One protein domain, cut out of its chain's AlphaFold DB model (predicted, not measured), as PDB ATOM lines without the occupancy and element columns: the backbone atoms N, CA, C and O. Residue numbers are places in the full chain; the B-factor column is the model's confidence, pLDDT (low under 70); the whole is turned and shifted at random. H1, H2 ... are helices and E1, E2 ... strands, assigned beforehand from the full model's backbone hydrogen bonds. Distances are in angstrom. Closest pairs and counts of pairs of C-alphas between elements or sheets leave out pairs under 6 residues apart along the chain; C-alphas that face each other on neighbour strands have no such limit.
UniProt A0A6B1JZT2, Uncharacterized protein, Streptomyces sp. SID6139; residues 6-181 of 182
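This is residues 6 to 181 of the 182 residues of an uncharacterized protein of Streptomyces sp. SID6139 (UniProt A0A6B1JZT2). Two small sheets lie face to face with their strands crossed, a sandwich of E2, E3, E7 and E6 over E1, E4 and E5. The long helix H3 crosses the other face of the three-stranded sheet with its residues 152 to 162 and runs on past it to where the helical hairpin H1 and H2 packs on it; at the opposite end of the long axis lies the loop of residues 63 to 81. The printed part has 176 residues, in the order H1 H2 E1 E2 E3 E4 E5 E6 E7 H3, of mixed class. One sheet, E2 E3 E7 E6, is antiparallel; the other, E1 E4 E5, is mixed. The whole is compact, with a radius of gyration of the C-alphas of 17.8 A, yet elongated, spanning 70 by 37 by 26 A.

Find C-alpha 6 at (20.131, -5.209, -40.390); from there H1 runs 16.4 A to residue 17. H2 is residues 24 to 31, 10.5 A. Next come E1, residues 50 to 54, 13.6 A, and E2, residues 58 to 62, 13.2 A. E3, residues 82 to 92, is 23.7 A long and bends by 83 degrees at residue 89. E4 is residues 98 to 105, 19.7 A; E5, residues 108 to 114, 18.5 A; E6, residues 120 to 122, 6.7 A. E7, residues 132 to 142, is 23.1 A long and bends by 93 degrees at residue 139. H3 runs 43.8 A from residue 152 to C-alpha 181 at (7.752, -2.919, -15.529).

H1 and H2, a helical hairpin, touch at Arg 8 and Val 28, their closest C-alphas, 6.8 A apart. H3 touches H1 with residues 164 to 176 alone, closest at C-alphas 172 and 17, 4.1 A, at a steep tilt of 46 degrees. In the sandwich, two sheets face to face, the strands stand at 72 degrees. Look for N 53 and O 100 at 2.9 A between parallel E1 and E4, and N 101 and O 112 at 2.8 A in the hairpin E4 and E5. H3 is on one face of E1 E4 E5, two layers, across the strands at a height over the sheet of 12.9 A; H2 is on the same face. In H1 and H3 every O i to N i+4 pair is within hydrogen-bond range, in H2 3 of 4.

The C-alphas of Arg 69 and Thr 181 are the two farthest apart, 70.3 A. The printed part has no cut. The links H2 to E1 and E2 to E3 are long. Confidence is under 70 at residues 24 to 49 and 68 to 75.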
ATOM      1  N   ALA A   6      20.099  -5.821 -41.714       82.94
ATOM      2  CA  ALA A   6      20.131  -5.209 -40.390       82.94
ATOM      3  C   ALA A   6      19.061  -4.117 -40.224       82.94
ATOM      4  O   ALA A   6      18.358  -4.095 -39.220       82.94
ATOM      5  N   THR A   7      18.875  -3.254 -41.229       84.00
ATOM      6  CA  THR A   7      17.840  -2.206 -41.189       84.00
ATOM      7  C   THR A   7      16.432  -2.797 -41.100       84.00
ATOM      8  O   THR A   7      15.581  -2.269 -40.392       84.00
ATOM      9  N   ARG A   8      16.177  -3.910 -41.794       82.31
ATOM     10  CA  ARG A   8      14.869  -4.585 -41.780       82.31
ATOM     11  C   ARG A   8      14.601  -5.288 -40.456       82.31
ATOM     12  O   ARG A   8      13.492  -5.203 -39.944       82.31
ATOM     13  N   VAL A   9      15.621  -5.924 -39.882       86.44
ATOM     14  CA  VAL A   9      15.541  -6.499 -38.533       86.44
ATOM     15  C   VAL A   9      15.255  -5.407 -37.504       86.44
ATOM     16  O   VAL A   9      14.342  -5.568 -36.704       86.44
ATOM     17  N   ALA A  10      15.948  -4.266 -37.567       89.25
ATOM     18  CA  ALA A  10      15.689  -3.140 -36.669       89.25
ATOM     19  C   ALA A  10      14.255  -2.596 -36.805       89.25
ATOM     20  O   ALA A  10      13.599  -2.341 -35.800       89.25
ATOM     21  N   ALA A  11      13.738  -2.477 -38.033       87.25
ATOM     22  CA  ALA A  11      12.351  -2.070 -38.269       87.25
ATOM     23  C   ALA A  11      11.336  -3.071 -37.688       87.25
ATOM     24  O   ALA A  11      10.308  -2.661 -37.154       87.25
ATOM     25  N   LEU A  12      11.626  -4.375 -37.754       88.00
ATOM     26  CA  LEU A  12      10.801  -5.407 -37.125       88.00
ATOM     27  C   LEU A  12      10.861  -5.350 -35.599       88.00
ATOM     28  O   LEU A  12       9.821  -5.483 -34.962       88.00
ATOM     29  N   CYS A  13      12.035  -5.112 -35.012       91.38
ATOM     30  CA  CYS A  13      12.136  -4.873 -33.574       91.38
ATOM     31  C   CYS A  13      11.267  -3.678 -33.169       91.38
ATOM     32  O   CYS A  13      10.447  -3.801 -32.267       91.38
ATOM     33  N   GLU A  14      11.357  -2.558 -33.886       92.06
ATOM     34  CA  GLU A  14      10.546  -1.377 -33.580       92.06
ATOM     35  C   GLU A  14       9.039  -1.644 -33.732       92.06
ATOM     36  O   GLU A  14       8.253  -1.276 -32.862       92.06
ATOM     37  N   ALA A  15       8.622  -2.352 -34.787       89.12
ATOM     38  CA  ALA A  15       7.224  -2.747 -34.966       89.12
ATOM     39  C   ALA A  15       6.715  -3.627 -33.810       89.12
ATOM     40  O   ALA A  15       5.595  -3.433 -33.332       89.12
ATOM     41  N   GLY A  16       7.548  -4.559 -33.334       89.06
ATOM     42  CA  GLY A  16       7.255  -5.393 -32.169       89.06
ATOM     43  C   GLY A  16       7.160  -4.581 -30.878       89.06
ATOM     44  O   GLY A  16       6.212  -4.752 -30.114       89.06
ATOM     45  N   ARG A  17       8.090  -3.644 -30.670       92.56
ATOM     46  CA  ARG A  17       8.131  -2.744 -29.506       92.56
ATOM     47  C   ARG A  17       6.894  -1.854 -29.415       92.56
ATOM     48  O   ARG A  17       6.378  -1.618 -28.326       92.56
ATOM     49  N   LEU A  18       6.387  -1.397 -30.559       90.69
ATOM     50  CA  LEU A  18       5.173  -0.585 -30.656       90.69
ATOM     51  C   LEU A  18       3.874  -1.408 -30.682       90.69
ATOM     52  O   LEU A  18       2.798  -0.812 -30.699       90.69
ATOM     53  N   ALA A  19       3.955  -2.745 -30.698       85.00
ATOM     54  CA  ALA A  19       2.814  -3.642 -30.892       85.00
ATOM     55  C   ALA A  19       1.959  -3.260 -32.120       85.00
ATOM     56  O   ALA A  19       0.727  -3.249 -32.070       85.00
ATOM     57  N   GLY A  20       2.622  -2.901 -33.226       80.69
ATOM     58  CA  GLY A  20       1.941  -2.475 -34.444       80.69
ATOM     59  C   GLY A  20       1.026  -3.579 -34.998       80.69
ATOM     60  O   GLY A  20       1.481  -4.717 -35.141       80.69
ATOM     61  N   PRO A  21      -0.230  -3.279 -35.384       78.00
ATOM     62  CA  PRO A  21      -1.102  -4.255 -36.030       78.00
ATOM     63  C   PRO A  21      -0.711  -4.441 -37.502       78.00
ATOM     64  O   PRO A  21      -0.713  -3.490 -38.282       78.00
ATOM     65  N   GLY A  22      -0.372  -5.665 -37.898       76.94
ATOM     66  CA  GLY A  22      -0.180  -6.033 -39.301       76.94
ATOM     67  C   GLY A  22       0.671  -7.290 -39.497       76.94
ATOM     68  O   GLY A  22       1.319  -7.763 -38.557       76.94
ATOM     69  N   PRO A  23       0.713  -7.847 -40.721       74.56
ATOM     70  CA  PRO A  23       1.583  -8.969 -41.071       74.56
ATOM     71  C   PRO A  23       3.032  -8.489 -41.281       74.56
ATOM     72  O   PRO A  23       3.614  -8.671 -42.346       74.56
ATOM     73  N   PHE A  24       3.621  -7.811 -40.288       69.56
ATOM     74  CA  PHE A  24       4.928  -7.161 -40.429       69.56
ATOM     75  C   PHE A  24       6.050  -8.147 -40.711       69.56
ATOM     76  O   PHE A  24       6.891  -7.855 -41.554       69.56
ATOM     77  N   ALA A  25       6.059  -9.314 -40.056       64.62
ATOM     78  CA  ALA A  25       7.070 -10.329 -40.332       64.62
ATOM     79  C   ALA A  25       7.049 -10.689 -41.818       64.62
ATOM     80  O   ALA A  25       8.066 -10.595 -42.487       64.62
ATOM     81  N   GLU A  26       5.880 -11.002 -42.354       65.06
ATOM     82  CA  GLU A  26       5.697 -11.459 -43.725       65.06
ATOM     83  C   GLU A  26       5.858 -10.337 -44.770       65.06
ATOM     84  O   GLU A  26       6.492 -10.532 -45.806       65.06
ATOM     85  N   THR A  27       5.380  -9.127 -44.472       61.03
ATOM     86  CA  THR A  27       5.491  -7.954 -45.358       61.03
ATOM     87  C   THR A  27       6.923  -7.411 -45.405       61.03
ATOM     88  O   THR A  27       7.430  -7.059 -46.471       61.03
ATOM     89  N   VAL A  28       7.633  -7.401 -44.273       55.62
ATOM     90  CA  VAL A  28       9.056  -7.029 -44.228       55.62
ATOM     91  C   VAL A  28       9.931  -8.156 -44.790       55.62
ATOM     92  O   VAL A  28      11.001  -7.876 -45.334       55.62
ATOM     93  N   LEU A  29       9.468  -9.413 -44.770       56.03
ATOM     94  CA  LEU A  29      10.116 -10.513 -45.492       56.03
ATOM     95  C   LEU A  29      10.009 -10.389 -47.010       56.03
ATOM     96  O   LEU A  29      10.955 -10.748 -47.708       56.03
ATOM     97  N   GLY A  30       8.935  -9.779 -47.511       52.00
ATOM     98  CA  GLY A  30       8.856  -9.361 -48.908       52.00
ATOM     99  C   GLY A  30       9.946  -8.353 -49.288       52.00
ATOM    100  O   GLY A  30      10.457  -8.362 -50.406       52.00
ATOM    101  N   HIS A  31      10.393  -7.537 -48.329       46.22
ATOM    102  CA  HIS A  31      11.597  -6.733 -48.500       46.22
ATOM    103  C   HIS A  31      12.866  -7.573 -48.329       46.22
ATOM    104  O   HIS A  31      13.781  -7.416 -49.132       46.22
ATOM    105  N   LEU A  32      12.943  -8.489 -47.355       45.66
ATOM    106  CA  LEU A  32      14.043  -9.451 -47.183       45.66
ATOM    107  C   LEU A  32      14.084 -10.509 -48.280       45.66
ATOM    108  O   LEU A  32      13.967 -11.689 -47.982       45.66
ATOM    109  N   GLY A  33      14.369 -10.097 -49.515       46.28
ATOM    110  CA  GLY A  33      15.125 -10.880 -50.488       46.28
ATOM    111  C   GLY A  33      14.760 -12.362 -50.563       46.28
ATOM    112  O   GLY A  33      15.667 -13.168 -50.716       46.28
ATOM    113  N   ILE A  34      13.475 -12.716 -50.449       45.66
ATOM    114  CA  ILE A  34      12.932 -13.901 -51.122       45.66
ATOM    115  C   ILE A  34      12.795 -13.561 -52.626       45.66
ATOM    116  O   ILE A  34      12.086 -14.195 -53.388       45.66
ATOM    117  N   VAL A  35      13.523 -12.539 -53.094       42.94
ATOM    118  CA  VAL A  35      14.357 -12.676 -54.283       42.94
ATOM    119  C   VAL A  35      15.221 -13.919 -54.081       42.94
ATOM    120  O   VAL A  35      16.298 -13.873 -53.488       42.94
ATOM    121  N   LEU A  36      14.670 -15.038 -54.536       43.72
ATOM    122  CA  LEU A  36      15.402 -16.171 -55.081       43.72
ATOM    123  C   LEU A  36      16.780 -15.679 -55.569       43.72
ATOM    124  O   LEU A  36      16.835 -14.715 -56.338       43.72
ATOM    125  N   PRO A  37      17.882 -16.219 -55.031       36.25
ATOM    126  CA  PRO A  37      19.208 -15.607 -55.093       36.25
ATOM    127  C   PRO A  37      19.591 -15.275 -56.534       36.25
ATOM    128  O   PRO A  37      19.819 -16.217 -57.274       36.25
ATOM    129  N   GLU A  38      19.643 -13.987 -56.916       41.09
ATOM    130  CA  GLU A  38      20.067 -13.455 -58.239       41.09
ATOM    131  C   GLU A  38      19.854 -14.420 -59.425       41.09
ATOM    132  O   GLU A  38      20.704 -14.594 -60.299       41.09
ATOM    133  N   GLY A  39      18.711 -15.100 -59.411       43.72
ATOM    134  CA  GLY A  39      18.352 -16.147 -60.344       43.72
ATOM    135  C   GLY A  39      17.314 -15.606 -61.315       43.72
ATOM    136  O   GLY A  39      16.661 -14.599 -61.032       43.72
ATOM    137  N   PRO A  40      17.103 -16.265 -62.462       40.22
ATOM    138  CA  PRO A  40      16.157 -15.799 -63.478       40.22
ATOM    139  C   PRO A  40      14.699 -15.722 -62.981       40.22
ATOM    140  O   PRO A  40      13.868 -15.088 -63.625       40.22
ATOM    141  N   SER A  41      14.384 -16.330 -61.836       46.47
ATOM    142  CA  SER A  41      13.054 -16.340 -61.233       46.47
ATOM    143  C   SER A  41      12.919 -15.191 -60.234       46.47
ATOM    144  O   SER A  41      13.121 -15.364 -59.040       46.47
ATOM    145  N   THR A  42      12.600 -13.985 -60.697       50.44
ATOM    146  CA  THR A  42      12.204 -12.901 -59.783       50.44
ATOM    147  C   THR A  42      10.710 -13.039 -59.497       50.44
ATOM    148  O   THR A  42       9.899 -12.766 -60.376       50.44
ATOM    149  N   VAL A  43      10.328 -13.473 -58.289       52.78
ATOM    150  CA  VAL A  43       8.923 -13.399 -57.856       52.78
ATOM    151  C   VAL A  43       8.583 -11.929 -57.642       52.78
ATOM    152  O   VAL A  43       9.118 -11.286 -56.736       52.78
ATOM    153  N   VAL A  44       7.713 -11.380 -58.490       54.59
ATOM    154  CA  VAL A  44       7.175 -10.032 -58.293       54.59
ATOM    155  C   VAL A  44       6.134 -10.122 -57.188       54.59
ATOM    156  O   VAL A  44       5.070 -10.711 -57.360       54.59
ATOM    157  N   LEU A  45       6.474  -9.582 -56.022       55.62
ATOM    158  CA  LEU A  45       5.570  -9.594 -54.883       55.62
ATOM    159  C   LEU A  45       4.408  -8.613 -55.091       55.62
ATOM    160  O   LEU A  45       4.590  -7.580 -55.741       55.62
ATOM    161  N   PRO A  46       3.230  -8.899 -54.512       58.91
ATOM    162  CA  PRO A  46       2.104  -7.975 -54.541       58.91
ATOM    163  C   PRO A  46       2.485  -6.628 -53.908       58.91
ATOM    164  O   PRO A  46       3.149  -6.592 -52.875       58.91
ATOM    165  N   GLU A  47       1.994  -5.519 -54.466       56.97
ATOM    166  CA  GLU A  47       2.142  -4.181 -53.856       56.97
ATOM    167  C   GLU A  47       1.329  -4.028 -52.551       56.97
ATOM    168  O   GLU A  47       1.506  -3.076 -51.792       56.97
ATOM    169  N   SER A  48       0.426  -4.975 -52.288       60.06
ATOM    170  CA  SER A  48      -0.433  -5.038 -51.102       60.06
ATOM    171  C   SER A  48       0.263  -5.744 -49.927       60.06
ATOM    172  O   SER A  48       1.144  -6.582 -50.153       60.06
ATOM    173  N   PRO A  49      -0.142  -5.474 -48.665       69.12
ATOM    174  CA  PRO A  49       0.343  -6.239 -47.520       69.12
ATOM    175  C   PRO A  49       0.165  -7.732 -47.788       69.12
ATOM    176  O   PRO A  49      -0.894  -8.189 -48.224       69.12
ATOM    177  N   SER A  50       1.249  -8.469 -47.571       74.75
ATOM    178  CA  SER A  50       1.347  -9.882 -47.910       74.75
ATOM    179  C   SER A  50       1.664 -10.685 -46.659       74.75
ATOM    180  O   SER A  50       2.415 -10.242 -45.785       74.75
ATOM    181  N   THR A  51       1.076 -11.871 -46.582       81.75
ATOM    182  CA  THR A  51       1.299 -12.850 -45.521       81.75
ATOM    183  C   THR A  51       1.786 -14.164 -46.126       81.75
ATOM    184  O   THR A  51       1.647 -14.381 -47.326       81.75
ATOM    185  N   VAL A  52       2.383 -15.039 -45.323       80.12
ATOM    186  CA  VAL A  52       2.942 -16.318 -45.772       80.12
ATOM    187  C   VAL A  52       2.241 -17.443 -45.030       80.12
ATOM    188  O   VAL A  52       2.061 -17.380 -43.812       80.12
ATOM    189  N   ALA A  53       1.873 -18.488 -45.763       85.88
ATOM    190  CA  ALA A  53       1.348 -19.721 -45.200       85.88
ATOM    191  C   ALA A  53       2.224 -20.900 -45.634       85.88
ATOM    192  O   ALA A  53       2.422 -21.125 -46.827       85.88
ATOM    193  N   LEU A  54       2.724 -21.661 -44.659       80.38
ATOM    194  CA  LEU A  54       3.390 -22.942 -44.889       80.38
ATOM    195  C   LEU A  54       2.405 -24.054 -44.542       80.38
ATOM    196  O   LEU A  54       1.831 -24.049 -43.449       80.38
ATOM    197  N   THR A  55       2.187 -24.991 -45.460       81.56
ATOM    198  CA  THR A  55       1.231 -26.082 -45.244       81.56
ATOM    199  C   THR A  55       1.579 -27.320 -46.061       81.56
ATOM    200  O   THR A  55       2.100 -27.228 -47.170       81.56
ATOM    201  N   ASP A  56       1.235 -28.477 -45.514       79.31
ATOM    202  CA  ASP A  56       1.238 -29.800 -46.139       79.31
ATOM    203  C   ASP A  56      -0.190 -30.328 -46.401       79.31
ATOM    204  O   ASP A  56      -0.371 -31.405 -46.961       79.31
ATOM    205  N   GLY A  57      -1.224 -29.569 -46.015       82.44
ATOM    206  CA  GLY A  57      -2.629 -29.988 -46.037       82.44
ATOM    207  C   GLY A  57      -3.392 -29.651 -47.320       82.44
ATOM    208  O   GLY A  57      -4.625 -29.704 -47.330       82.44
ATOM    209  N   LEU A  58      -2.696 -29.255 -48.387       93.25
ATOM    210  CA  LEU A  58      -3.313 -28.912 -49.666       93.25
ATOM    211  C   LEU A  58      -3.193 -30.060 -50.664       93.25
ATOM    212  O   LEU A  58      -2.166 -30.718 -50.782       93.25
ATOM    213  N   THR A  59      -4.254 -30.260 -51.436       94.06
ATOM    214  CA  THR A  59      -4.245 -31.122 -52.616       94.06
ATOM    215  C   THR A  59      -3.986 -30.263 -53.844       94.06
ATOM    216  O   THR A  59      -4.786 -29.379 -54.163       94.06
ATOM    217  N   LEU A  60      -2.868 -30.520 -54.522       93.44
ATOM    218  CA  LEU A  60      -2.454 -29.817 -55.732       93.44
ATOM    219  C   LEU A  60      -2.463 -30.779 -56.920       93.44
ATOM    220  O   LEU A  60      -1.937 -31.888 -56.841       93.44
ATOM    221  N   ALA A  61      -3.012 -30.328 -58.043       91.94
ATOM    222  CA  ALA A  61      -2.942 -31.029 -59.317       91.94
ATOM    223  C   ALA A  61      -2.634 -30.044 -60.445       91.94
ATOM    224  O   ALA A  61      -3.059 -28.890 -60.393       91.94
ATOM    225  N   TYR A  62      -1.938 -30.496 -61.491       92.12
ATOM    226  CA  TYR A  62      -1.823 -29.703 -62.713       92.12
ATOM    227  C   TYR A  62      -3.211 -29.468 -63.307       92.12
ATOM    228  O   TYR A  62      -3.983 -30.409 -63.489       92.12
ATOM    229  N   ALA A  63      -3.519 -28.217 -63.648       91.44
ATOM    230  CA  ALA A  63      -4.795 -27.852 -64.256       91.44
ATOM    231  C   ALA A  63      -4.989 -28.528 -65.621       91.44
ATOM    232  O   ALA A  63      -6.115 -28.824 -66.019       91.44
ATOM    233  N   ARG A  64      -3.884 -28.791 -66.326       88.12
ATOM    234  CA  ARG A  64      -3.846 -29.544 -67.581       88.12
ATOM    235  C   ARG A  64      -2.818 -30.665 -67.467       88.12
ATOM    236  O   ARG A  64      -1.658 -30.457 -67.825       88.12
ATOM    237  N   PRO A  65      -3.207 -31.844 -66.962       82.38
ATOM    238  CA  PRO A  65      -2.314 -32.991 -66.914       82.38
ATOM    239  C   PRO A  65      -1.930 -33.408 -68.342       82.38
ATOM    240  O   PRO A  65      -2.792 -33.520 -69.216       82.38
ATOM    241  N   ALA A  66      -0.643 -33.618 -68.606       78.62
ATOM    242  CA  ALA A  66      -0.173 -34.117 -69.890       78.62
ATOM    243  C   ALA A  66      -0.653 -35.559 -70.085       78.62
ATOM    244  O   ALA A  66      -0.571 -36.392 -69.185       78.62
ATOM    245  N   VAL A  67      -1.141 -35.882 -71.281       70.06
ATOM    246  CA  VAL A  67      -1.530 -37.256 -71.609       70.06
ATOM    247  C   VAL A  67      -0.257 -38.090 -71.778       70.06
ATOM    248  O   VAL A  67       0.396 -38.036 -72.820       70.06
ATOM    249  N   THR A  68       0.117 -38.863 -70.759       60.25
ATOM    250  CA  THR A  68       1.244 -39.801 -70.839       60.25
ATOM    251  C   THR A  68       0.760 -41.156 -71.367       60.25
ATOM    252  O   THR A  68      -0.269 -41.676 -70.945       60.25
ATOM    253  N   ARG A  69       1.500 -41.770 -72.308       57.97
ATOM    254  CA  ARG A  69       1.224 -43.156 -72.761       57.97
ATOM    255  C   ARG A  69       1.586 -44.213 -71.714       57.97
ATOM    256  O   ARG A  69       1.196 -45.367 -71.851       57.97
ATOM    257  N   VAL A  70       2.367 -43.831 -70.707       56.22
ATOM    258  CA  VAL A  70       2.796 -44.680 -69.594       56.22
ATOM    259  C   VAL A  70       1.954 -44.273 -68.381       56.22
ATOM    260  O   VAL A  70       1.764 -43.076 -68.175       56.22
ATOM    261  N   GLY A  71       1.389 -45.254 -67.668       52.06
ATOM    262  CA  GLY A  71       0.395 -45.096 -66.592       52.06
ATOM    263  C   GLY A  71       0.828 -44.261 -65.365       52.06
ATOM    264  O   GLY A  71       1.773 -43.485 -65.440       52.06
ATOM    265  N   PRO A  72       0.128 -44.381 -64.219       54.81
ATOM    266  CA  PRO A  72      -0.073 -43.286 -63.260       54.81
ATOM    267  C   PRO A  72       1.085 -43.039 -62.275       54.81
ATOM    268  O   PRO A  72       0.870 -42.971 -61.068       54.81
ATOM    269  N   VAL A  73       2.310 -42.832 -62.757       42.97
ATOM    270  CA  VAL A  73       3.375 -42.242 -61.932       42.97
ATOM    271  C   VAL A  73       4.017 -41.090 -62.694       42.97
ATOM    272  O   VAL A  73       4.741 -41.300 -63.662       42.97
ATOM    273  N   GLY A  74       3.727 -39.869 -62.235       54.47
ATOM    274  CA  GLY A  74       4.340 -38.637 -62.729       54.47
ATOM    275  C   GLY A  74       3.642 -38.018 -63.937       54.47
ATOM    276  O   GLY A  74       4.302 -37.713 -64.928       54.47
ATOM    277  N   THR A  75       2.321 -37.809 -63.875       58.44
ATOM    278  CA  THR A  75       1.643 -36.974 -64.873       58.44
ATOM    279  C   THR A  75       2.182 -35.548 -64.775       58.44
ATOM    280  O   THR A  75       1.771 -34.778 -63.911       58.44
ATOM    281  N   SER A  76       3.136 -35.205 -65.639       70.81
ATOM    282  CA  SER A  76       3.608 -33.833 -65.806       70.81
ATOM    283  C   SER A  76       2.454 -32.951 -66.279       70.81
ATOM    284  O   SER A  76       1.560 -33.428 -66.974       70.81
ATOM    285  N   GLY A  77       2.454 -31.668 -65.944       77.50
ATOM    286  CA  GLY A  77       1.538 -30.717 -66.568       77.50
ATOM    287  C   GLY A  77       1.918 -30.465 -68.028       77.50
ATOM    288  O   GLY A  77       3.075 -30.635 -68.416       77.50
ATOM    289  N   VAL A  78       0.951 -30.051 -68.847       82.06
ATOM    290  CA  VAL A  78       1.242 -29.370 -70.124       82.06
ATOM    291  C   VAL A  78       1.942 -28.032 -69.847       82.06
ATOM    292  O   VAL A  78       2.766 -27.582 -70.637       82.06
ATOM    293  N   ASP A  79       1.619 -27.425 -68.707       87.25
ATOM    294  CA  ASP A  79       2.209 -26.223 -68.135       87.25
ATOM    295  C   ASP A  79       2.226 -26.302 -66.596       87.25
ATOM    296  O   ASP A  79       1.824 -27.307 -66.006       87.25
ATOM    297  N   ALA A  80       2.697 -25.238 -65.940       89.31
ATOM    298  CA  ALA A  80       2.780 -25.164 -64.482       89.31
ATOM    299  C   ALA A  80       1.456 -24.779 -63.797       89.31
ATOM    300  O   ALA A  80       1.427 -24.712 -62.575       89.31
ATOM    301  N   ALA A  81       0.371 -24.526 -64.539       93.31
ATOM    302  CA  ALA A  81      -0.904 -24.109 -63.958       93.31
ATOM    303  C   ALA A  81      -1.466 -25.178 -63.008       93.31
ATOM    304  O   ALA A  81      -1.402 -26.377 -63.298       93.31
ATOM    305  N   LEU A  82      -2.069 -24.748 -61.895       95.19
ATOM    306  CA  LEU A  82      -2.515 -25.638 -60.820       95.19
ATOM    307  C   LEU A  82      -3.997 -25.473 -60.483       95.19
ATOM    308  O   LEU A  82      -4.585 -24.396 -60.612       95.19
ATOM    309  N   ARG A  83      -4.575 -26.566 -59.980       96.25
ATOM    310  CA  ARG A  83      -5.801 -26.594 -59.184       96.25
ATOM    311  C   ARG A  83      -5.454 -26.959 -57.755       96.25
ATOM    312  O   ARG A  83      -4.779 -27.961 -57.518       96.25
ATOM    313  N   VAL A  84      -5.916 -26.135 -56.823       96.69
ATOM    314  CA  VAL A  84      -5.583 -26.239 -55.404       96.69
ATOM    315  C   VAL A  84      -6.862 -26.367 -54.594       96.69
ATOM    316  O   VAL A  84      -7.769 -25.546 -54.708       96.69
ATOM    317  N   SER A  85      -6.946 -27.394 -53.758       96.94
ATOM    318  CA  SER A  85      -8.041 -27.559 -52.800       96.94
ATOM    319  C   SER A  85      -7.499 -27.890 -51.423       96.94
ATOM    320  O   SER A  85      -6.513 -28.611 -51.299       96.94
ATOM    321  N   GLY A  86      -8.149 -27.387 -50.381       95.75
ATOM    322  CA  GLY A  86      -7.761 -27.672 -49.006       95.75
ATOM    323  C   GLY A  86      -7.996 -26.488 -48.086       95.75
ATOM    324  O   GLY A  86      -8.815 -25.612 -48.362       95.75
ATOM    325  N   THR A  87      -7.300 -26.490 -46.956       95.81
ATOM    326  CA  THR A  87      -7.460 -25.477 -45.912       95.81
ATOM    327  C   THR A  87      -6.103 -24.929 -45.496       95.81
ATOM    328  O   THR A  87      -5.187 -25.692 -45.210       95.81
ATOM    329  N   LEU A  88      -6.004 -23.604 -45.419       94.81
ATOM    330  CA  LEU A  88      -4.893 -22.877 -44.819       94.81
ATOM    331  C   LEU A  88      -5.304 -22.436 -43.409       94.81
ATOM    332  O   LEU A  88      -6.037 -21.453 -43.271       94.81
ATOM    333  N   PRO A  89      -4.900 -23.153 -42.350       94.06
ATOM    334  CA  PRO A  89      -5.293 -22.802 -40.995       94.06
ATOM    335  C   PRO A  89      -4.487 -21.614 -40.465       94.06
ATOM    336  O   PRO A  89      -3.275 -21.529 -40.653       94.06
ATOM    337  N   ARG A  90      -5.158 -20.744 -39.703       92.31
ATOM    338  CA  ARG A  90      -4.537 -19.688 -38.878       92.31
ATOM    339  C   ARG A  90      -3.565 -18.758 -39.625       92.31
ATOM    340  O   ARG A  90      -2.540 -18.359 -39.069       92.31
ATOM    341  N   VAL A  91      -3.904 -18.368 -40.846       90.94
ATOM    342  CA  VAL A  91      -3.146 -17.419 -41.664       90.94
ATOM    343  C   VAL A  91      -3.204 -16.013 -41.042       90.94
ATOM    344  O   VAL A  91      -4.296 -15.470 -40.854       90.94
ATOM    345  N   PRO A  92      -2.056 -15.387 -40.712       88.44
ATOM    346  CA  PRO A  92      -2.017 -14.010 -40.225       88.44
ATOM    347  C   PRO A  92      -2.643 -13.055 -41.240       88.44
ATOM    348  O   PRO A  92      -2.151 -12.981 -42.361       88.44
ATOM    349  N   TYR A  93      -3.691 -12.324 -40.846       90.44
ATOM    350  CA  TYR A  93      -4.399 -11.377 -41.726       90.44
ATOM    351  C   TYR A  93      -4.864 -12.002 -43.054       90.44
ATOM    352  O   TYR A  93      -4.902 -11.325 -44.087       90.44
ATOM    353  N   GLY A  94      -5.182 -13.300 -43.031       90.81
ATOM    354  CA  GLY A  94      -5.487 -14.086 -44.219       90.81
ATOM    355  C   GLY A  94      -6.721 -13.601 -44.966       90.81
ATOM    356  O   GLY A  94      -6.767 -13.754 -46.173       90.81
ATOM    357  N   ALA A  95      -7.699 -12.990 -44.296       92.94
ATOM    358  CA  ALA A  95      -8.896 -12.471 -44.961       92.94
ATOM    359  C   ALA A  95      -8.671 -11.142 -45.712       92.94
ATOM    360  O   ALA A  95      -9.523 -10.737 -46.499       92.94
ATOM    361  N   THR A  96      -7.562 -10.439 -45.460       91.00
ATOM    362  CA  THR A  96      -7.341  -9.060 -45.945       91.00
ATOM    363  C   THR A  96      -6.017  -8.853 -46.672       91.00
ATOM    364  O   THR A  96      -5.768  -7.761 -47.174       91.00
ATOM    365  N   SER A  97      -5.147  -9.860 -46.689       87.69
ATOM    366  CA  SER A  97      -3.801  -9.786 -47.265       87.69
ATOM    367  C   SER A  97      -3.639 -10.854 -48.331       87.69
ATOM    368  O   SER A  97      -4.163 -11.958 -48.178       87.69
ATOM    369  N   THR A  98      -2.858 -10.568 -49.371       88.12
ATOM    370  CA  THR A  98      -2.447 -11.619 -50.306       88.12
ATOM    371  C   THR A  98      -1.630 -12.662 -49.553       88.12
ATOM    372  O   THR A  98      -0.699 -12.320 -48.819       88.12
ATOM    373  N   VAL A  99      -1.971 -13.937 -49.722       88.50
ATOM    374  CA  VAL A  99      -1.298 -15.039 -49.032       88.50
ATOM    375  C   VAL A  99      -0.341 -15.725 -49.988       88.50
ATOM    376  O   VAL A  99      -0.760 -16.325 -50.969       88.50
ATOM    377  N   LEU A 100       0.949 -15.669 -49.697       87.19
ATOM    378  CA  LEU A 100       1.963 -16.440 -50.399       87.19
ATOM    379  C   LEU A 100       2.020 -17.836 -49.779       87.19
ATOM    380  O   LEU A 100       2.405 -18.000 -48.619       87.19
ATOM    381  N   VAL A 101       1.587 -18.837 -50.536       89.06
ATOM    382  CA  VAL A 101       1.535 -20.226 -50.085       89.06
ATOM    383  C   VAL A 101       2.809 -20.936 -50.495       89.06
ATOM    384  O   VAL A 101       3.157 -20.951 -51.671       89.06
ATOM    385  N   LEU A 102       3.469 -21.545 -49.516       86.81
ATOM    386  CA  LEU A 102       4.673 -22.348 -49.667       86.81
ATOM    387  C   LEU A 102       4.319 -23.804 -49.344       86.81
ATOM    388  O   LEU A 102       3.906 -24.108 -48.220       86.81
ATOM    389  N   THR A 103       4.419 -24.699 -50.324       88.94
ATOM    390  CA  THR A 103       3.956 -26.087 -50.168       88.94
ATOM    391  C   THR A 103       4.653 -27.039 -51.141       88.94
ATOM    392  O   THR A 103       5.341 -26.601 -52.064       88.94
ATOM    393  N   GLU A 104       4.460 -28.340 -50.940       89.25
ATOM    394  CA  GLU A 104       4.879 -29.379 -51.879       89.25
ATOM    395  C   GLU A 104       3.816 -29.557 -52.968       89.25
ATOM    396  O   GLU A 104       2.632 -29.751 -52.687       89.25
ATOM    397  N   GLY A 105       4.236 -29.489 -54.229       89.38
ATOM    398  CA  GLY A 105       3.377 -29.699 -55.384       89.38
ATOM    399  C   GLY A 105       3.753 -30.932 -56.206       89.38
ATOM    400  O   GLY A 105       4.713 -31.640 -55.898       89.38
ATOM    401  N   PRO A 106       3.039 -31.174 -57.320       86.50
ATOM    402  CA  PRO A 106       3.281 -32.326 -58.193       86.50
ATOM    403  C   PRO A 106       4.708 -32.414 -58.766       86.50
ATOM    404  O   PRO A 106       5.145 -33.494 -59.154       86.50
ATOM    405  N   GLY A 107       5.418 -31.282 -58.839       84.25
ATOM    406  CA  GLY A 107       6.793 -31.175 -59.336       84.25
ATOM    407  C   GLY A 107       7.836 -30.841 -58.263       84.25
ATOM    408  O   GLY A 107       8.952 -30.485 -58.632       84.25
ATOM    409  N   GLY A 108       7.488 -30.924 -56.974       88.19
ATOM    410  CA  GLY A 108       8.333 -30.504 -55.849       88.19
ATOM    411  C   GLY A 108       7.866 -29.201 -55.183       88.19
ATOM    412  O   GLY A 108       6.738 -28.759 -55.442       88.19
ATOM    413  N   PRO A 109       8.707 -28.587 -54.331       87.31
ATOM    414  CA  PRO A 109       8.319 -27.425 -53.549       87.31
ATOM    415  C   PRO A 109       8.094 -26.214 -54.446       87.31
ATOM    416  O   PRO A 109       8.817 -25.983 -55.417       87.31
ATOM    417  N   LEU A 110       7.068 -25.434 -54.128       88.25
ATOM    418  CA  LEU A 110       6.667 -24.285 -54.922       88.25
ATOM    419  C   LEU A 110       6.016 -23.197 -54.068       88.25
ATOM    420  O   LEU A 110       5.606 -23.419 -52.926       88.25
ATOM    421  N   LEU A 111       5.929 -22.013 -54.664       87.50
ATOM    422  CA  LEU A 111       5.296 -20.819 -54.134       87.50
ATOM    423  C   LEU A 111       4.215 -20.340 -55.107       87.50
ATOM    424  O   LEU A 111       4.448 -20.309 -56.315       87.50
ATOM    425  N   PHE A 112       3.061 -19.922 -54.591       89.31
ATOM    426  CA  PHE A 112       2.054 -19.200 -55.375       89.31
ATOM    427  C   PHE A 112       1.240 -18.229 -54.508       89.31
ATOM    428  O   PHE A 112       1.068 -18.470 -53.309       89.31
ATOM    429  N   PRO A 113       0.711 -17.139 -55.088       90.44
ATOM    430  CA  PRO A 113      -0.184 -16.229 -54.396       90.44
ATOM    431  C   PRO A 113      -1.624 -16.762 -54.346       90.44
ATOM    432  O   PRO A 113      -2.158 -17.335 -55.298       90.44
ATOM    433  N   VAL A 114      -2.289 -16.492 -53.231       92.31
ATOM    434  CA  VAL A 114      -3.720 -16.692 -53.018       92.31
ATOM    435  C   VAL A 114      -4.348 -15.342 -52.709       92.31
ATOM    436  O   VAL A 114      -3.957 -14.656 -51.763       92.31
ATOM    437  N   ASP A 115      -5.327 -14.976 -53.528       92.25
ATOM    438  CA  ASP A 115      -6.156 -13.798 -53.319       92.25
ATOM    439  C   ASP A 115      -7.279 -14.148 -52.330       92.25
ATOM    440  O   ASP A 115      -8.111 -15.013 -52.639       92.25
ATOM    441  N   PRO A 116      -7.341 -13.492 -51.160       91.75
ATOM    442  CA  PRO A 116      -8.366 -13.780 -50.169       91.75
ATOM    443  C   PRO A 116      -9.789 -13.550 -50.683       91.75
ATOM    444  O   PRO A 116     -10.691 -14.278 -50.265       91.75
ATOM    445  N   ALA A 117      -9.998 -12.635 -51.639       93.88
ATOM    446  CA  ALA A 117     -11.310 -12.372 -52.235       93.88
ATOM    447  C   ALA A 117     -11.872 -13.575 -53.015       93.88
ATOM    448  O   ALA A 117     -13.071 -13.644 -53.290       93.88
ATOM    449  N   ARG A 118     -11.013 -14.540 -53.361       95.31
ATOM    450  CA  ARG A 118     -11.355 -15.782 -54.064       95.31
ATOM    451  C   ARG A 118     -11.384 -17.003 -53.134       95.31
ATOM    452  O   ARG A 118     -11.429 -18.135 -53.615       95.31
ATOM    453  N   THR A 119     -11.347 -16.793 -51.819       96.06
ATOM    454  CA  THR A 119     -11.384 -17.852 -50.801       96.06
ATOM    455  C   THR A 119     -12.580 -17.689 -49.870       96.06
ATOM    456  O   THR A 119     -13.194 -16.626 -49.808       96.06
ATOM    457  N   THR A 120     -12.906 -18.739 -49.116       96.88
ATOM    458  CA  THR A 120     -13.810 -18.608 -47.964       96.88
ATOM    459  C   THR A 120     -12.977 -18.479 -46.697       96.88
ATOM    460  O   THR A 120     -12.245 -19.403 -46.344       96.88
ATOM    461  N   ALA A 121     -13.081 -17.340 -46.011       96.25
ATOM    462  CA  ALA A 121     -12.370 -17.088 -44.765       96.25
ATOM    463  C   ALA A 121     -13.260 -17.377 -43.547       96.25
ATOM    464  O   ALA A 121     -14.373 -16.864 -43.434       96.25
ATOM    465  N   VAL A 122     -12.742 -18.164 -42.608       97.31
ATOM    466  CA  VAL A 122     -13.300 -18.342 -41.266       97.31
ATOM    467  C   VAL A 122     -12.467 -17.493 -40.301       97.31
ATOM    468  O   VAL A 122     -11.280 -17.792 -40.126       97.31
ATOM    469  N   PRO A 123     -13.046 -16.449 -39.678       96.38
ATOM    470  CA  PRO A 123     -12.307 -15.576 -38.777       96.38
ATOM    471  C   PRO A 123     -11.716 -16.317 -37.576       96.38
ATOM    472  O   PRO A 123     -12.340 -17.209 -37.000       96.38
ATOM    473  N   GLY A 124     -10.526 -15.897 -37.161       95.19
ATOM    474  CA  GLY A 124      -9.865 -16.372 -35.948       95.19
ATOM    475  C   GLY A 124      -8.894 -15.327 -35.419       95.19
ATOM    476  O   GLY A 124      -8.550 -14.386 -36.130       95.19
ATOM    477  N   THR A 125      -8.435 -15.471 -34.176       94.19
ATOM    478  CA  THR A 125      -7.445 -14.560 -33.582       94.19
ATOM    479  C   THR A 125      -6.367 -15.311 -32.798       94.19
ATOM    480  O   THR A 125      -6.508 -16.490 -32.461       94.19
ATOM    481  N   ASN A 126      -5.226 -14.664 -32.554       88.56
ATOM    482  CA  ASN A 126      -4.230 -15.140 -31.588       88.56
ATOM    483  C   ASN A 126      -4.466 -14.544 -30.184       88.56
ATOM    484  O   ASN A 126      -5.415 -13.799 -29.961       88.56
ATOM    485  N   LEU A 127      -3.572 -14.861 -29.237       87.44
ATOM    486  CA  LEU A 127      -3.622 -14.344 -27.862       87.44
ATOM    487  C   LEU A 127      -3.539 -12.811 -27.775       87.44
ATOM    488  O   LEU A 127      -4.028 -12.239 -26.810       87.44
ATOM    489  N   ALA A 128      -2.939 -12.157 -28.771       82.81
ATOM    490  CA  ALA A 128      -2.837 -10.702 -28.858       82.81
ATOM    491  C   ALA A 128      -4.050 -10.059 -29.561       82.81
ATOM    492  O   ALA A 128      -4.073  -8.849 -29.757       82.81
ATOM    493  N   GLY A 129      -5.050 -10.851 -29.966       88.19
ATOM    494  CA  GLY A 129      -6.222 -10.370 -30.699       88.19
ATOM    495  C   GLY A 129      -5.978 -10.116 -32.189       88.19
ATOM    496  O   GLY A 129      -6.890  -9.668 -32.878       88.19
ATOM    497  N   GLU A 130      -4.792 -10.423 -32.718       88.88
ATOM    498  CA  GLU A 130      -4.514 -10.262 -34.147       88.88
ATOM    499  C   GLU A 130      -5.266 -11.314 -34.973       88.88
ATOM    500  O   GLU A 130      -5.272 -12.488 -34.575       88.88
ATOM    501  N   PRO A 131      -5.788 -10.953 -36.161       92.12
ATOM    502  CA  PRO A 131      -6.392 -11.899 -37.091       92.12
ATOM    503  C   PRO A 131      -5.483 -13.096 -37.419       92.12
ATOM    504  O   PRO A 131      -4.292 -12.962 -37.735       92.12
ATOM    505  N   ARG A 132      -6.067 -14.289 -37.332       92.81
ATOM    506  CA  ARG A 132      -5.506 -15.603 -37.675       92.81
ATOM    507  C   ARG A 132      -6.600 -16.416 -38.358       92.81
ATOM    508  O   ARG A 132      -7.113 -17.388 -37.800       92.81
ATOM    509  N   ASP A 133      -6.968 -15.963 -39.544       94.62
ATOM    510  CA  ASP A 133      -8.078 -16.504 -40.317       94.62
ATOM    511  C   ASP A 133      -7.740 -17.891 -40.858       94.62
ATOM    512  O   ASP A 133      -6.591 -18.208 -41.151       94.62
ATOM    513  N   THR A 134      -8.746 -18.739 -41.007       95.56
ATOM    514  CA  THR A 134      -8.604 -20.000 -41.736       95.56
ATOM    515  C   THR A 134      -9.187 -19.818 -43.127       95.56
ATOM    516  O   THR A 134     -10.358 -19.473 -43.246       95.56
ATOM    517  N   LEU A 135      -8.391 -20.040 -44.172       96.62
ATOM    518  CA  LEU A 135      -8.836 -19.893 -45.559       96.62
ATOM    519  C   LEU A 135      -9.139 -21.256 -46.166       96.62
ATOM    520  O   LEU A 135      -8.340 -22.185 -46.062       96.62
ATOM    521  N   GLN A 136     -10.282 -21.365 -46.824       96.75
ATOM    522  CA  GLN A 136     -10.701 -22.562 -47.538       96.75
ATOM    523  C   GLN A 136     -10.568 -22.324 -49.040       96.75
ATOM    524  O   GLN A 136     -11.090 -21.343 -49.581       96.75
ATOM    525  N   LEU A 137      -9.851 -23.234 -49.699       97.12
ATOM    526  CA  LEU A 137      -9.629 -23.236 -51.136       97.12
ATOM    527  C   LEU A 137     -10.451 -24.368 -51.746       97.12
ATOM    528  O   LEU A 137     -10.296 -25.536 -51.375       97.12
ATOM    529  N   HIS A 138     -11.315 -24.017 -52.694       95.69
ATOM    530  CA  HIS A 138     -12.172 -24.958 -53.408       95.69
ATOM    531  C   HIS A 138     -11.877 -24.862 -54.900       95.69
ATOM    532  O   HIS A 138     -12.261 -23.886 -55.537       95.69
ATOM    533  N   ASP A 139     -11.160 -25.855 -55.436       95.00
ATOM    534  CA  ASP A 139     -10.715 -25.888 -56.837       95.00
ATOM    535  C   ASP A 139     -10.067 -24.568 -57.313       95.00
ATOM    536  O   ASP A 139     -10.276 -24.079 -58.430       95.00
ATOM    537  N   TYR A 140      -9.272 -23.955 -56.434       97.06
ATOM    538  CA  TYR A 140      -8.651 -22.663 -56.672       97.06
ATOM    539  C   TYR A 140      -7.671 -22.761 -57.846       97.06
ATOM    540  O   TYR A 140      -6.712 -23.533 -57.814       97.06
ATOM    541  N   ALA A 141      -7.925 -21.973 -58.890       96.38
ATOM    542  CA  ALA A 141      -7.070 -21.902 -60.067       96.38
ATOM    543  C   ALA A 141      -5.888 -20.953 -59.843       96.38
ATOM    544  O   ALA A 141      -6.100 -19.775 -59.526       96.38
ATOM    545  N   VAL A 142      -4.684 -21.464 -60.090       95.25
ATOM    546  CA  VAL A 142      -3.427 -20.705 -60.130       95.25
ATOM    547  C   VAL A 142      -2.901 -20.726 -61.564       95.25
ATOM    548  O   VAL A 142      -2.780 -21.801 -62.162       95.25
ATOM    549  N   ALA A 143      -2.627 -19.550 -62.131       93.12
ATOM    550  CA  ALA A 143      -2.050 -19.449 -63.467       93.12
ATOM    551  C   ALA A 143      -0.596 -19.934 -63.461       93.12
ATOM    552  O   ALA A 143       0.087 -19.835 -62.448       93.12
ATOM    553  N   ALA A 144      -0.111 -20.449 -64.593       90.06
ATOM    554  CA  ALA A 144       1.258 -20.961 -64.691       90.06
ATOM    555  C   ALA A 144       2.316 -19.897 -64.338       90.06
ATOM    556  O   ALA A 144       3.306 -20.231 -63.696       90.06
ATOM    557  N   ASP A 145       2.073 -18.636 -64.706       88.06
ATOM    558  CA  ASP A 145       2.988 -17.514 -64.454       88.06
ATOM    559  C   ASP A 145       3.066 -17.117 -62.968       88.06
ATOM    560  O   ASP A 145       4.053 -16.519 -62.543       88.06
ATOM    561  N   ASP A 146       2.057 -17.493 -62.176       88.38
ATOM    562  CA  ASP A 146       1.987 -17.248 -60.729       88.38
ATOM    563  C   ASP A 146       2.574 -18.409 -59.904       88.38
ATOM    564  O   ASP A 146       2.613 -18.351 -58.672       88.38
ATOM    565  N   VAL A 147       2.991 -19.497 -60.562       89.38
ATOM    566  CA  VAL A 147       3.622 -20.646 -59.911       89.38
ATOM    567  C   VAL A 147       5.129 -20.497 -59.995       89.38
ATOM    568  O   VAL A 147       5.722 -20.510 -61.072       89.38
ATOM    569  N   HIS A 148       5.766 -20.435 -58.832       86.94
ATOM    570  CA  HIS A 148       7.209 -20.317 -58.712       86.94
ATOM    571  C   HIS A 148       7.778 -21.584 -58.071       86.94
ATOM    572  O   HIS A 148       7.660 -21.761 -56.857       86.94
ATOM    573  N   PRO A 149       8.383 -22.489 -58.858       87.31
ATOM    574  CA  PRO A 149       9.108 -23.627 -58.315       87.31
ATOM    575  C   PRO A 149      10.247 -23.157 -57.416       87.31
ATOM    576  O   PRO A 149      10.911 -22.162 -57.711       87.31
ATOM    577  N   LEU A 150      10.485 -23.904 -56.349       82.50
ATOM    578  CA  LEU A 150      11.561 -23.665 -55.408       82.50
ATOM    579  C   LEU A 150      12.509 -24.851 -55.391       82.50
ATOM    580  O   LEU A 150      12.133 -26.005 -55.590       82.50
ATOM    581  N   THR A 151      13.761 -24.565 -55.098       84.50
ATOM    582  CA  THR A 151      14.735 -25.568 -54.702       84.50
ATOM    583  C   THR A 151      14.658 -25.791 -53.185       84.50
ATOM    584  O   THR A 151      14.299 -24.876 -52.435       84.50
ATOM    585  N   PRO A 152      15.030 -26.980 -52.673       81.75
ATOM    586  CA  PRO A 152      15.068 -27.220 -51.228       81.75
ATOM    587  C   PRO A 152      15.900 -26.194 -50.424       81.75
ATOM    588  O   PRO A 152      15.463 -25.812 -49.338       81.75
ATOM    589  N   PRO A 153      17.052 -25.686 -50.919       81.94
ATOM    590  CA  PRO A 153      17.775 -24.601 -50.250       81.94
ATOM    591  C   PRO A 153      16.990 -23.284 -50.162       81.94
ATOM    592  O   PRO A 153      17.053 -22.617 -49.131       81.94
ATOM    593  N   GLU A 154      16.232 -22.911 -51.198       78.75
ATOM    594  CA  GLU A 154      15.403 -21.693 -51.187       78.75
ATOM    595  C   GLU A 154      14.256 -21.805 -50.178       78.75
ATOM    596  O   GLU A 154      13.985 -20.860 -49.437       78.75
ATOM    597  N   LEU A 155      13.634 -22.985 -50.089       76.06
ATOM    598  CA  LEU A 155      12.627 -23.296 -49.076       76.06
ATOM    599  C   LEU A 155      13.201 -23.182 -47.652       76.06
ATOM    600  O   LEU A 155      12.593 -22.557 -46.779       76.06
ATOM    601  N   ALA A 156      14.388 -23.746 -47.419       79.25
ATOM    602  CA  ALA A 156      15.056 -23.676 -46.123       79.25
ATOM    603  C   ALA A 156      15.394 -22.227 -45.725       79.25
ATOM    604  O   ALA A 156      15.121 -21.813 -44.596       79.25
ATOM    605  N   GLU A 157      15.933 -21.440 -46.657       78.69
ATOM    606  CA  GLU A 157      16.244 -20.023 -46.444       78.69
ATOM    607  C   GLU A 157      14.981 -19.206 -46.128       78.69
ATOM    608  O   GLU A 157      14.982 -18.403 -45.191       78.69
ATOM    609  N   ALA A 158      13.873 -19.438 -46.842       74.88
ATOM    610  CA  ALA A 158      12.596 -18.785 -46.554       74.88
ATOM    611  C   ALA A 158      12.122 -19.069 -45.117       74.88
ATOM    612  O   ALA A 158      11.712 -18.149 -44.402       74.88
ATOM    613  N   GLY A 159      12.252 -20.320 -44.659       75.88
ATOM    614  CA  GLY A 159      11.953 -20.713 -43.280       75.88
ATOM    615  C   GLY A 159      12.839 -20.011 -42.242       75.88
ATOM    616  O   GLY A 159      12.332 -19.495 -41.243       75.88
ATOM    617  N   LEU A 160      14.151 -19.923 -42.489       80.12
ATOM    618  CA  LEU A 160      15.091 -19.225 -41.601       80.12
ATOM    619  C   LEU A 160      14.772 -17.733 -41.488       80.12
ATOM    620  O   LEU A 160      14.799 -17.170 -40.391       80.12
ATOM    621  N   ARG A 161      14.420 -17.085 -42.599       79.69
ATOM    622  CA  ARG A 161      14.041 -15.670 -42.583       79.69
ATOM    623  C   ARG A 161      12.713 -15.443 -41.869       79.69
ATOM    624  O   ARG A 161      12.613 -14.498 -41.087       79.69
ATOM    625  N   ALA A 162      11.733 -16.328 -42.056       76.88
ATOM    626  CA  ALA A 162      10.486 -16.309 -41.290       76.88
ATOM    627  C   ALA A 162      10.743 -16.378 -39.778       76.88
ATOM    628  O   ALA A 162      10.215 -15.560 -39.016       76.88
ATOM    629  N   ALA A 163      11.619 -17.289 -39.350       81.56
ATOM    630  CA  ALA A 163      12.022 -17.408 -37.954       81.56
ATOM    631  C   ALA A 163      12.732 -16.142 -37.444       81.56
ATOM    632  O   ALA A 163      12.386 -15.637 -36.374       81.56
ATOM    633  N   LEU A 164      13.668 -15.582 -38.220       85.44
ATOM    634  CA  LEU A 164      14.371 -14.343 -37.873       85.44
ATOM    635  C   LEU A 164      13.407 -13.163 -37.700       85.44
ATOM    636  O   LEU A 164      13.520 -12.408 -36.736       85.44
ATOM    637  N   ALA A 165      12.438 -13.013 -38.604       82.62
ATOM    638  CA  ALA A 165      11.475 -11.924 -38.530       82.62
ATOM    639  C   ALA A 165      10.600 -12.016 -37.272       82.62
ATOM    640  O   ALA A 165      10.342 -11.009 -36.608       82.62
ATOM    641  N   ARG A 166      10.186 -13.234 -36.902       83.81
ATOM    642  CA  ARG A 166       9.451 -13.478 -35.655       83.81
ATOM    643  C   ARG A 166      10.311 -13.226 -34.422       83.81
ATOM    644  O   ARG A 166       9.824 -12.595 -33.488       83.81
ATOM    645  N   ALA A 167      11.576 -13.642 -34.433       90.88
ATOM    646  CA  ALA A 167      12.506 -13.359 -33.343       90.88
ATOM    647  C   ALA A 167      12.685 -11.847 -33.121       90.88
ATOM    648  O   ALA A 167      12.641 -11.397 -31.980       90.88
ATOM    649  N   ALA A 168      12.803 -11.058 -34.195       90.75
ATOM    650  CA  ALA A 168      12.916  -9.601 -34.117       90.75
ATOM    651  C   ALA A 168      11.663  -8.943 -33.505       90.75
ATOM    652  O   ALA A 168      11.780  -8.141 -32.580       90.75
ATOM    653  N   LEU A 169      10.461  -9.335 -33.949       88.88
ATOM    654  CA  LEU A 169       9.203  -8.840 -33.367       88.88
ATOM    655  C   LEU A 169       9.089  -9.174 -31.871       88.88
ATOM    656  O   LEU A 169       8.700  -8.321 -31.075       88.88
ATOM    657  N   ILE A 170       9.443 -10.405 -31.482       91.44
ATOM    658  CA  ILE A 170       9.418 -10.843 -30.079       91.44
ATOM    659  C   ILE A 170      10.428 -10.049 -29.246       91.44
ATOM    660  O   ILE A 170      10.099  -9.643 -28.135       91.44
ATOM    661  N   ALA A 171      11.631  -9.808 -29.773       95.31
ATOM    662  CA  ALA A 171      12.662  -9.042 -29.080       95.31
ATOM    663  C   ALA A 171      12.195  -7.612 -28.772       95.31
ATOM    664  O   ALA A 171      12.299  -7.177 -27.628       95.31
ATOM    665  N   GLY A 172      11.603  -6.919 -29.751       94.44
ATOM    666  CA  GLY A 172      11.045  -5.582 -29.533       94.44
ATOM    667  C   GLY A 172       9.890  -5.566 -28.532       94.44
ATOM    668  O   GLY A 172       9.845  -4.724 -27.636       94.44
ATOM    669  N   ALA A 173       8.972  -6.531 -28.625       92.88
ATOM    670  CA  ALA A 173       7.882  -6.656 -27.658       92.88
ATOM    671  C   ALA A 173       8.409  -6.909 -26.231       92.88
ATOM    672  O   ALA A 173       7.912  -6.322 -25.271       92.88
ATOM    673  N   ALA A 174       9.436  -7.752 -26.087       95.25
ATOM    674  CA  ALA A 174      10.074  -8.033 -24.803       95.25
ATOM    675  C   ALA A 174      10.767  -6.794 -24.217       95.25
ATOM    676  O   ALA A 174      10.612  -6.527 -23.026       95.25
ATOM    677  N   GLU A 175      11.469  -6.013 -25.044       96.44
ATOM    678  CA  GLU A 175      12.053  -4.726 -24.647       96.44
ATOM    679  C   GLU A 175      10.977  -3.787 -24.084       96.44
ATOM    680  O   GLU A 175      11.124  -3.273 -22.974       96.44
ATOM    681  N   ARG A 176       9.833  -3.663 -24.771       95.31
ATOM    682  CA  ARG A 176       8.718  -2.839 -24.290       95.31
ATOM    683  C   ARG A 176       8.147  -3.319 -22.953       95.31
ATOM    684  O   ARG A 176       7.788  -2.498 -22.112       95.31
ATOM    685  N   CYS A 177       8.046  -4.629 -22.742       95.44
ATOM    686  CA  CYS A 177       7.592  -5.185 -21.467       95.44
ATOM    687  C   CYS A 177       8.525  -4.803 -20.310       95.44
ATOM    688  O   CYS A 177       8.042  -4.476 -19.226       95.44
ATOM    689  N   VAL A 178       9.842  -4.812 -20.536       96.62
ATOM    690  CA  VAL A 178      10.823  -4.364 -19.537       96.62
ATOM    691  C   VAL A 178      10.627  -2.877 -19.241       96.62
ATOM    692  O   VAL A 178      10.394  -2.536 -18.090       96.62
ATOM    693  N   GLU A 179      10.588  -2.011 -20.260       95.62
ATOM    694  CA  GLU A 179      10.361  -0.558 -20.091       95.62
ATOM    695  C   GLU A 179       9.095  -0.202 -19.290       95.62
ATOM    696  O   GLU A 179       9.002   0.873 -18.705       95.62
ATOM    697  N   LEU A 180       8.072  -1.058 -19.333       94.62
ATOM    698  CA  LEU A 180       6.803  -0.842 -18.639       94.62
ATOM    699  C   LEU A 180       6.790  -1.362 -17.196       94.62
ATOM    700  O   LEU A 180       5.861  -1.042 -16.455       94.62
ATOM    701  N   THR A 181       7.757  -2.198 -16.814       95.19
ATOM    702  CA  THR A 181       7.752  -2.919 -15.529       95.19
ATOM    703  C   THR A 181       8.877  -2.519 -14.581       95.19
ATOM    704  O   THR A 181       8.733  -2.751 -13.379       95.19
TER     705      THR A 181